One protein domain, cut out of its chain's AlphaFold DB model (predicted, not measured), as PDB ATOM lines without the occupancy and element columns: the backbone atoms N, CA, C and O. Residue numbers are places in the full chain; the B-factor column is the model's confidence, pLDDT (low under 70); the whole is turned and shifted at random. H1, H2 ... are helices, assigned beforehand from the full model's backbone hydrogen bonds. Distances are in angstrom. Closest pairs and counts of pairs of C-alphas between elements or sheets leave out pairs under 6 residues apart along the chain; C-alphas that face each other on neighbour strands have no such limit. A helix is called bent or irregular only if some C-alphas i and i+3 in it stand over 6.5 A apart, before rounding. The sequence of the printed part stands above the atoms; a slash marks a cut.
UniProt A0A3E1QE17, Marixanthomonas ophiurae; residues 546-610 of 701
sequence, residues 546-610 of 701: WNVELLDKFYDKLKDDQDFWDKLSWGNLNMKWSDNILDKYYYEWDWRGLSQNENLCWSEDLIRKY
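This is residues 546 to 610 of the 701 residues of a protein of Marixanthomonas ophiurae (UniProt A0A3E1QE17). The chain is wound in loosely stacked turns, a short solenoid of small helices: H1, H3 and H5 follow each other in a row along one side, and H2 and H4 make the other side. The links between the helices cross from side to side, and the row from H1 to H5 makes the longest axis. The printed part has 65 residues with five named helices, in the order H1, H2, H3, H4, H5, and no named strand; its class is all helix. It is compact, with a radius of gyration of the C-alphas of 11.2 A, and elongated, spanning 33 by 20 by 19 A.

The longest helix is H1, residues 548 to 558. It is close but not clearly touching to H3, residues 579 to 584; the closest C-alphas, those of Val 548 and Ile 581, are 6.5 A apart, and the two run the same way at a shallow tilt of 26 degrees. H3 in turn is close but not clearly touching to H5, residues 604 to 609. Their closest C-alphas, those of Asp 579 and Leu 606, are 7.8 A apart, and they run the same way at a shallow tilt of 19 degrees. H2, residues 562 to 569, is close but not clearly touching to H1, with the C-alphas of Leu 558 and Phe 564 the closest at 7.2 A; these two run opposite ways at a shallow tilt of 22 degrees. H2 and H4, residues 591 to 596, touch: their closest C-alphas, those of Ser 569 and Leu 594, are 4.8 A apart. They run the same way at a steep tilt of 40 degrees. H1 and H5 are apart, and so are H3 and H4. In H2, H4 and H5 every O i to N i+4 pair is within hydrogen-bond range; in H1 5 of 7 are, and in H3 1 of 2.

H1 begins at C-alpha 548, at (-18.246, -42.363, -56.169), and is 12.8 A long from first to last C-alpha. It is irregular: C-alphas 553 and 556 are 8.1 A apart. H2 is 10.2 A long, from C-alpha 562 at (-33.386, -51.162, -56.393). H3, H4 and H5 have 6 residues each, and H5 ends at C-alpha 609, at (-26.115, -36.229, -38.944).

The two C-alphas farthest apart, those of Lys 557 and Glu 604, are 33.4 A from each other. The printed part has no cut. The link from H1 to H2 is tight; those from H2 to H3, H3 to H4 and H4 to H5 are short, with 9, 6 and 7 residues. The mean pLDDT of the printed part is 93.0, and no printed residue is under 70.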
ATOM      1  N   TRP A 546     -16.838 -50.661 -55.149       94.94
ATOM      2  CA  TRP A 546     -17.661 -49.533 -55.561       94.94
ATOM      3  C   TRP A 546     -17.234 -48.246 -54.844       94.94
ATOM      4  O   TRP A 546     -16.864 -48.239 -53.672       94.94
ATOM      5  N   ASN A 547     -17.252 -47.130 -55.565       93.31
ATOM      6  CA  ASN A 547     -16.899 -45.807 -55.060       93.31
ATOM      7  C   ASN A 547     -17.683 -44.741 -55.847       93.31
ATOM      8  O   ASN A 547     -18.418 -45.075 -56.777       93.31
ATOM      9  N   VAL A 548     -17.528 -43.461 -55.491       93.12
ATOM     10  CA  VAL A 548     -18.246 -42.363 -56.169       93.12
ATOM     11  C   VAL A 548     -17.981 -42.346 -57.680       93.12
ATOM     12  O   VAL A 548     -18.915 -42.151 -58.444       93.12
ATOM     13  N   GLU A 549     -16.742 -42.583 -58.122       94.25
ATOM     14  CA  GLU A 549     -16.367 -42.528 -59.545       94.25
ATOM     15  C   GLU A 549     -17.037 -43.638 -60.366       94.25
ATOM     16  O   GLU A 549     -17.554 -43.383 -61.454       94.25
ATOM     17  N   LEU A 550     -17.066 -44.868 -59.841       95.31
ATOM     18  CA  LEU A 550     -17.729 -46.002 -60.487       95.31
ATOM     19  C   LEU A 550     -19.250 -45.840 -60.488       95.31
ATOM     20  O   LEU A 550     -19.883 -46.089 -61.516       95.31
ATOM     21  N   LEU A 551     -19.831 -45.391 -59.370       95.69
ATOM     22  CA  LEU A 551     -21.264 -45.101 -59.305       95.69
ATOM     23  C   LEU A 551     -21.643 -43.992 -60.286       95.69
ATOM     24  O   LEU A 551     -22.628 -44.144 -60.995       95.69
ATOM     25  N   ASP A 552     -20.844 -42.931 -60.407       95.12
ATOM     26  CA  ASP A 552     -21.069 -41.872 -61.394       95.12
ATOM     27  C   ASP A 552     -20.981 -42.386 -62.831       95.12
ATOM     28  O   ASP A 552     -21.862 -42.094 -63.642       95.12
ATOM     29  N   LYS A 553     -19.949 -43.180 -63.154       95.69
ATOM     30  CA  LYS A 553     -19.776 -43.752 -64.497       95.69
ATOM     31  C   LYS A 553     -20.969 -44.621 -64.901       95.69
ATOM     32  O   LYS A 553     -21.367 -44.601 -66.066       95.69
ATOM     33  N   PHE A 554     -21.538 -45.375 -63.961       96.25
ATOM     34  CA  PHE A 554     -22.604 -46.342 -64.234       96.25
ATOM     35  C   PHE A 554     -23.995 -45.923 -63.742       96.25
ATOM     36  O   PHE A 554     -24.934 -46.706 -63.881       96.25
ATOM     37  N   TYR A 555     -24.173 -44.693 -63.250       95.69
ATOM     38  CA  TYR A 555     -25.411 -44.239 -62.603       95.69
ATOM     39  C   TYR A 555     -26.656 -44.460 -63.465       95.69
ATOM     40  O   TYR A 555     -27.647 -45.023 -63.008       95.69
ATOM     41  N   ASP A 556     -26.594 -44.105 -64.752       94.62
ATOM     42  CA  ASP A 556     -27.724 -44.275 -65.671       94.62
ATOM     43  C   ASP A 556     -28.161 -45.732 -65.863       94.62
ATOM     44  O   ASP A 556     -29.290 -45.971 -66.286       94.62
ATOM     45  N   LYS A 557     -27.283 -46.697 -65.565       93.62
ATOM     46  CA  LYS A 557     -27.582 -48.134 -65.615       93.62
ATOM     47  C   LYS A 557     -28.059 -48.694 -64.274       93.62
ATOM     48  O   LYS A 557     -28.576 -49.804 -64.264       93.62
ATOM     49  N   LEU A 558     -27.840 -47.968 -63.176       95.12
ATOM     50  CA  LEU A 558     -28.059 -48.428 -61.799       95.12
ATOM     51  C   LEU A 558     -29.241 -47.730 -61.111       95.12
ATOM     52  O   LEU A 558     -29.835 -48.305 -60.211       95.12
ATOM     53  N   LYS A 559     -29.609 -46.511 -61.520       93.06
ATOM     54  CA  LYS A 559     -30.645 -45.691 -60.856       93.06
ATOM     55  C   LYS A 559     -32.030 -46.343 -60.744       93.06
ATOM     56  O   LYS A 559     -32.777 -46.017 -59.841       93.06
ATOM     57  N   ASP A 560     -32.374 -47.258 -61.650       92.88
ATOM     58  CA  ASP A 560     -33.667 -47.960 -61.638       92.88
ATOM     59  C   ASP A 560     -33.554 -49.383 -61.043       92.88
ATOM     60  O   ASP A 560     -34.489 -50.181 -61.123       92.88
ATOM     61  N   ASP A 561     -32.395 -49.727 -60.473       94.44
ATOM     62  CA  ASP A 561     -32.061 -51.057 -59.971       94.44
ATOM     63  C   ASP A 561     -32.052 -51.092 -58.439       94.44
ATOM     64  O   ASP A 561     -31.006 -51.039 -57.791       94.44
ATOM     65  N   GLN A 562     -33.245 -51.172 -57.850       94.25
ATOM     66  CA  GLN A 562     -33.386 -51.162 -56.393       94.25
ATOM     67  C   GLN A 562     -32.666 -52.342 -55.721       94.25
ATOM     68  O   GLN A 562     -32.105 -52.175 -54.646       94.25
ATOM     69  N   ASP A 563     -32.629 -53.517 -56.359       94.75
ATOM     70  CA  ASP A 563     -31.943 -54.698 -55.815       94.75
ATOM     71  C   ASP A 563     -30.435 -54.448 -55.660       94.75
ATOM     72  O   ASP A 563     -29.837 -54.830 -54.653       94.75
ATOM     73  N   PHE A 564     -29.821 -53.741 -56.613       95.50
ATOM     74  CA  PHE A 564     -28.425 -53.324 -56.507       95.50
ATOM     75  C   PHE A 564     -28.185 -52.352 -55.339       95.50
ATOM     76  O   PHE A 564     -27.259 -52.561 -54.549       95.50
ATOM     77  N   TRP A 565     -29.012 -51.310 -55.206       96.50
ATOM     78  CA  TRP A 565     -28.878 -50.332 -54.118       96.50
ATOM     79  C   TRP A 565     -29.132 -50.951 -52.747       96.50
ATOM     80  O   TRP A 565     -28.373 -50.690 -51.815       96.50
ATOM     81  N   ASP A 566     -30.117 -51.843 -52.636       95.56
ATOM     82  CA  ASP A 566     -30.365 -52.617 -51.425       95.56
ATOM     83  C   ASP A 566     -29.129 -53.473 -51.096       95.56
ATOM     84  O   ASP A 566     -28.603 -53.410 -49.984       95.56
ATOM     85  N   LYS A 567     -28.564 -54.213 -52.059       94.88
ATOM     86  CA  LYS A 567     -27.344 -55.012 -51.828       94.88
ATOM     87  C   LYS A 567     -26.160 -54.170 -51.338       94.88
ATOM     88  O   LYS A 567     -25.445 -54.624 -50.441       94.88
ATOM     89  N   LEU A 568     -25.960 -52.960 -51.863       94.62
ATOM     90  CA  LEU A 568     -24.956 -52.027 -51.334       94.62
ATOM     91  C   LEU A 568     -25.299 -51.569 -49.910       94.62
ATOM     92  O   LEU A 568     -24.442 -51.627 -49.024       94.62
ATOM     93  N   SER A 569     -26.548 -51.154 -49.677       96.12
ATOM     94  CA  SER A 569     -27.036 -50.697 -48.373       96.12
ATOM     95  C   SER A 569     -26.844 -51.742 -47.287       96.12
ATOM     96  O   SER A 569     -26.384 -51.397 -46.208       96.12
ATOM     97  N   TRP A 570     -27.133 -53.011 -47.567       94.88
ATOM     98  CA  TRP A 570     -27.003 -54.126 -46.624       94.88
ATOM     99  C   TRP A 570     -25.561 -54.650 -46.479       94.88
ATOM    100  O   TRP A 570     -25.318 -55.561 -45.693       94.88
ATOM    101  N   GLY A 571     -24.594 -54.084 -47.212       90.88
ATOM    102  CA  GLY A 571     -23.183 -54.476 -47.132       90.88
ATOM    103  C   GLY A 571     -22.854 -55.781 -47.860       90.88
ATOM    104  O   GLY A 571     -21.790 -56.352 -47.635       90.88
ATOM    105  N   ASN A 572     -23.739 -56.241 -48.749       88.50
ATOM    106  CA  ASN A 572     -23.544 -57.459 -49.540       88.50
ATOM    107  C   ASN A 572     -22.566 -57.261 -50.708       88.50
ATOM    108  O   ASN A 572     -22.083 -58.241 -51.279       88.50
ATOM    109  N   LEU A 573     -22.281 -56.005 -51.061       90.31
ATOM    110  CA  LEU A 573     -21.308 -55.607 -52.075       90.31
ATOM    111  C   LEU A 573     -20.215 -54.734 -51.454       90.31
ATOM    112  O   LEU A 573     -20.463 -53.966 -50.521       90.31
ATOM    113  N   ASN A 574     -19.003 -54.849 -51.994       91.25
ATOM    114  CA  ASN A 574     -17.850 -54.112 -51.498       91.25
ATOM    115  C   ASN A 574     -17.933 -52.639 -51.901       91.25
ATOM    116  O   ASN A 574     -18.082 -52.300 -53.073       91.25
ATOM    117  N   MET A 575     -17.808 -51.761 -50.909       91.88
ATOM    118  CA  MET A 575     -17.988 -50.324 -51.071       91.88
ATOM    119  C   MET A 575     -16.899 -49.559 -50.325       91.88
ATOM    120  O   MET A 575     -16.598 -49.836 -49.165       91.88
ATOM    121  N   LYS A 576     -16.343 -48.539 -50.975       93.00
ATOM    122  CA  LYS A 576     -15.505 -47.522 -50.345       93.00
ATOM    123  C   LYS A 576     -16.373 -46.323 -49.972       93.00
ATOM    124  O   LYS A 576     -16.640 -45.445 -50.794       93.00
ATOM    125  N   TRP A 577     -16.813 -46.303 -48.720       89.81
ATOM    126  CA  TRP A 577     -17.700 -45.274 -48.184       89.81
ATOM    127  C   TRP A 577     -17.017 -43.907 -48.022       89.81
ATOM    128  O   TRP A 577     -15.827 -43.813 -47.722       89.81
ATOM    129  N   SER A 578     -17.794 -42.836 -48.209       83.81
ATOM    130  CA  SER A 578     -17.413 -41.448 -47.914       83.81
ATOM    131  C   SER A 578     -18.663 -40.624 -47.596       83.81
ATOM    132  O   SER A 578     -19.716 -40.902 -48.163       83.81
ATOM    133  N   ASP A 579     -18.572 -39.594 -46.752       71.44
ATOM    134  CA  ASP A 579     -19.758 -38.841 -46.292       71.44
ATOM    135  C   ASP A 579     -20.573 -38.216 -47.436       71.44
ATOM    136  O   ASP A 579     -21.798 -38.145 -47.378       71.44
ATOM    137  N   ASN A 580     -19.896 -37.812 -48.513       82.75
ATOM    138  CA  ASN A 580     -20.530 -37.223 -49.693       82.75
ATOM    139  C   ASN A 580     -21.407 -38.232 -50.459       82.75
ATOM    140  O   ASN A 580     -22.336 -37.846 -51.160       82.75
ATOM    141  N   ILE A 581     -21.142 -39.537 -50.337       91.69
ATOM    142  CA  ILE A 581     -21.870 -40.558 -51.101       91.69
ATOM    143  C   ILE A 581     -23.298 -40.757 -50.595       91.69
ATOM    144  O   ILE A 581     -24.214 -40.967 -51.390       91.69
ATOM    145  N   LEU A 582     -23.481 -40.645 -49.277       92.88
ATOM    146  CA  LEU A 582     -24.787 -40.760 -48.640       92.88
ATOM    147  C   LEU A 582     -25.661 -39.563 -49.007       92.88
ATOM    148  O   LEU A 582     -26.820 -39.746 -49.360       92.88
ATOM    149  N   ASP A 583     -25.087 -38.358 -49.014       92.19
ATOM    150  CA  ASP A 583     -25.797 -37.149 -49.443       92.19
ATOM    151  C   ASP A 583     -26.149 -37.187 -50.934       92.19
ATOM    152  O   ASP A 583     -27.266 -36.844 -51.325       92.19
ATOM    153  N   LYS A 584     -25.205 -37.609 -51.782       94.19
ATOM    154  CA  LYS A 584     -25.369 -37.583 -53.239       94.19
ATOM    155  C   LYS A 584     -26.460 -38.531 -53.737       94.19
ATOM    156  O   LYS A 584     -27.207 -38.156 -54.636       94.19
ATOM    157  N   TYR A 585     -26.561 -39.721 -53.147       94.94
ATOM    158  CA  TYR A 585     -27.543 -40.746 -53.521       94.94
ATOM    159  C   TYR A 585     -28.585 -40.980 -52.419       94.94
ATOM    160  O   TYR A 585     -29.079 -42.086 -52.248       94.94
ATOM    161  N   TYR A 586     -28.929 -39.932 -51.661       93.88
ATOM    162  CA  TYR A 586     -29.782 -40.002 -50.464       93.88
ATOM    163  C   TYR A 586     -31.083 -40.803 -50.639       93.88
ATOM    164  O   TYR A 586     -31.505 -41.499 -49.715       93.88
ATOM    165  N   TYR A 587     -31.719 -40.696 -51.809       93.94
ATOM    166  CA  TYR A 587     -32.997 -41.351 -52.106       93.94
ATOM    167  C   TYR A 587     -32.865 -42.792 -52.608       93.94
ATOM    168  O   TYR A 587     -33.868 -43.496 -52.627       93.94
ATOM    169  N   GLU A 588     -31.663 -43.220 -52.991       95.12
ATOM    170  CA  GLU A 588     -31.418 -44.568 -53.515       95.12
ATOM    171  C   GLU A 588     -31.171 -45.580 -52.386       95.12
ATOM    172  O   GLU A 588     -31.433 -46.773 -52.526       95.12
ATOM    173  N   TRP A 589     -30.680 -45.108 -51.235       95.19
ATOM    174  CA  TRP A 589     -30.287 -45.963 -50.120       95.19
ATOM    175  C   TRP A 589     -31.472 -46.539 -49.328       95.19
ATOM    176  O   TRP A 589     -32.319 -45.801 -48.818       95.19
ATOM    177  N   ASP A 590     -31.449 -47.852 -49.068       95.62
ATOM    178  CA  ASP A 590     -32.247 -48.456 -47.991       95.62
ATOM    179  C   ASP A 590     -31.592 -48.168 -46.634       95.62
ATOM    180  O   ASP A 590     -30.594 -48.787 -46.254       95.62
ATOM    181  N   TRP A 591     -32.172 -47.232 -45.882       95.12
ATOM    182  CA  TRP A 591     -31.681 -46.830 -44.563       95.12
ATOM    183  C   TRP A 591     -31.741 -47.948 -43.519       95.12
ATOM    184  O   TRP A 591     -30.929 -47.951 -42.596       95.12
ATOM    185  N   ARG A 592     -32.637 -48.935 -43.673       94.38
ATOM    186  CA  ARG A 592     -32.676 -50.102 -42.774       94.38
ATOM    187  C   ARG A 592     -31.463 -50.994 -43.001       94.38
ATOM    188  O   ARG A 592     -30.854 -51.433 -42.029       94.38
ATOM    189  N   GLY A 593     -31.112 -51.218 -44.269       94.75
ATOM    190  CA  GLY A 593     -29.896 -51.928 -44.650       94.75
ATOM    191  C   GLY A 593     -28.652 -51.193 -44.173       94.75
ATOM    192  O   GLY A 593     -27.817 -51.795 -43.504       94.75
ATOM    193  N   LEU A 594     -28.584 -49.875 -44.402       95.88
ATOM    194  CA  LEU A 594     -27.462 -49.061 -43.930       95.88
ATOM    195  C   LEU A 594     -27.289 -49.136 -42.409       95.88
ATOM    196  O   LEU A 594     -26.162 -49.264 -41.950       95.88
ATOM    197  N   SER A 595     -28.372 -49.120 -41.621       94.81
ATOM    198  CA  SER A 595     -28.294 -49.263 -40.159       94.81
ATOM    199  C   SER A 595     -27.643 -50.573 -39.702       94.81
ATOM    200  O   SER A 595     -27.014 -50.597 -38.646       94.81
ATOM    201  N   GLN A 596     -27.753 -51.649 -40.483       93.50
ATOM    202  CA  GLN A 596     -27.145 -52.947 -40.174       93.50
ATOM    203  C   GLN A 596     -25.830 -53.196 -40.932       93.50
ATOM    204  O   GLN A 596     -25.192 -54.229 -40.746       93.50
ATOM    205  N   ASN A 597     -25.396 -52.253 -41.768       94.62
ATOM    206  CA  ASN A 597     -24.200 -52.403 -42.579       94.62
ATOM    207  C   ASN A 597     -22.938 -52.308 -41.717       94.62
ATOM    208  O   ASN A 597     -22.598 -51.249 -41.179       94.62
ATOM    209  N   GLU A 598     -22.225 -53.420 -41.593       93.69
ATOM    210  CA  GLU A 598     -20.987 -53.501 -40.818       93.69
ATOM    211  C   GLU A 598     -19.777 -52.888 -41.549       93.69
ATOM    212  O   GLU A 598     -18.771 -52.591 -40.904       93.69
ATOM    213  N   ASN A 599     -19.882 -52.641 -42.862       91.75
ATOM    214  CA  ASN A 599     -18.814 -52.088 -43.701       91.75
ATOM    215  C   ASN A 599     -18.830 -50.552 -43.781       91.75
ATOM    216  O   ASN A 599     -17.903 -49.962 -44.340       91.75
ATOM    217  N   LEU A 600     -19.875 -49.891 -43.269       92.06
ATOM    218  CA  LEU A 600     -19.961 -48.432 -43.250       92.06
ATOM    219  C   LEU A 600     -18.901 -47.838 -42.305       92.06
ATOM    220  O   LEU A 600     -18.616 -48.379 -41.236       92.06
ATOM    221  N   CYS A 601     -18.328 -46.693 -42.681       90.56
ATOM    222  CA  CYS A 601     -17.366 -45.960 -41.852       90.56
ATOM    223  C   CYS A 601     -18.074 -45.237 -40.690       90.56
ATOM    224  O   CYS A 601     -18.222 -44.016 -40.710       90.56
ATOM    225  N   TRP A 602     -18.538 -45.989 -39.691       92.50
ATOM    226  CA  TRP A 602     -19.291 -45.448 -38.560       92.50
ATOM    227  C   TRP A 602     -18.493 -44.421 -37.747       92.50
ATOM    228  O   TRP A 602     -17.375 -44.680 -37.297       92.50
ATOM    229  N   SER A 603     -19.112 -43.267 -37.503       91.31
ATOM    230  CA  SER A 603     -18.628 -42.216 -36.607       91.31
ATOM    231  C   SER A 603     -19.796 -41.613 -35.824       91.31
ATOM    232  O   SER A 603     -20.954 -41.716 -36.236       91.31
ATOM    233  N   GLU A 604     -19.504 -40.973 -34.690       91.25
ATOM    234  CA  GLU A 604     -20.525 -40.260 -33.914       91.25
ATOM    235  C   GLU A 604     -21.181 -39.145 -34.746       91.25
ATOM    236  O   GLU A 604     -22.405 -39.021 -34.747       91.25
ATOM    237  N   ASP A 605     -20.390 -38.409 -35.530       91.12
ATOM    238  CA  ASP A 605     -20.888 -37.364 -36.429       91.12
ATOM    239  C   ASP A 605     -21.846 -37.923 -37.486       91.12
ATOM    240  O   ASP A 605     -22.891 -37.328 -37.746       91.12
ATOM    241  N   LEU A 606     -21.537 -39.091 -38.061       92.56
ATOM    242  CA  LEU A 606     -22.398 -39.756 -39.036       92.56
ATOM    243  C   LEU A 606     -23.738 -40.168 -38.413       92.56
ATOM    244  O   LEU A 606     -24.798 -39.925 -38.994       92.56
ATOM    245  N   ILE A 607     -23.693 -40.764 -37.217       93.00
ATOM    246  CA  ILE A 607     -24.895 -41.182 -36.485       93.00
ATOM    247  C   ILE A 607     -25.774 -39.962 -36.193       93.00
ATOM    248  O   ILE A 607     -26.970 -39.984 -36.484       93.00
ATOM    249  N   ARG A 608     -25.172 -38.880 -35.685       92.19
ATOM    250  CA  ARG A 608     -25.873 -37.637 -35.346       92.19
ATOM    251  C   ARG A 608     -26.426 -36.914 -36.576       92.19
ATOM    252  O   ARG A 608     -27.529 -36.381 -36.507       92.19
ATOM    253  N   LYS A 609     -25.700 -36.903 -37.700       93.00
ATOM    254  CA  LYS A 609     -26.115 -36.229 -38.944       93.00
ATOM    255  C   LYS A 609     -27.421 -36.792 -39.511       93.00
ATOM    256  O   LYS A 609     -28.232 -36.026 -40.024       93.00
ATOM    257  N   TYR A 610     -27.620 -38.105 -39.413       93.06
ATOM    258  CA  TYR A 610     -28.773 -38.812 -39.982       93.06
ATOM    259  C   TYR A 610     -29.679 -39.430 -38.901       93.06
ATOM    260  O   TYR A 610     -30.288 -40.479 -39.107       93.06
TER     261      TYR A 610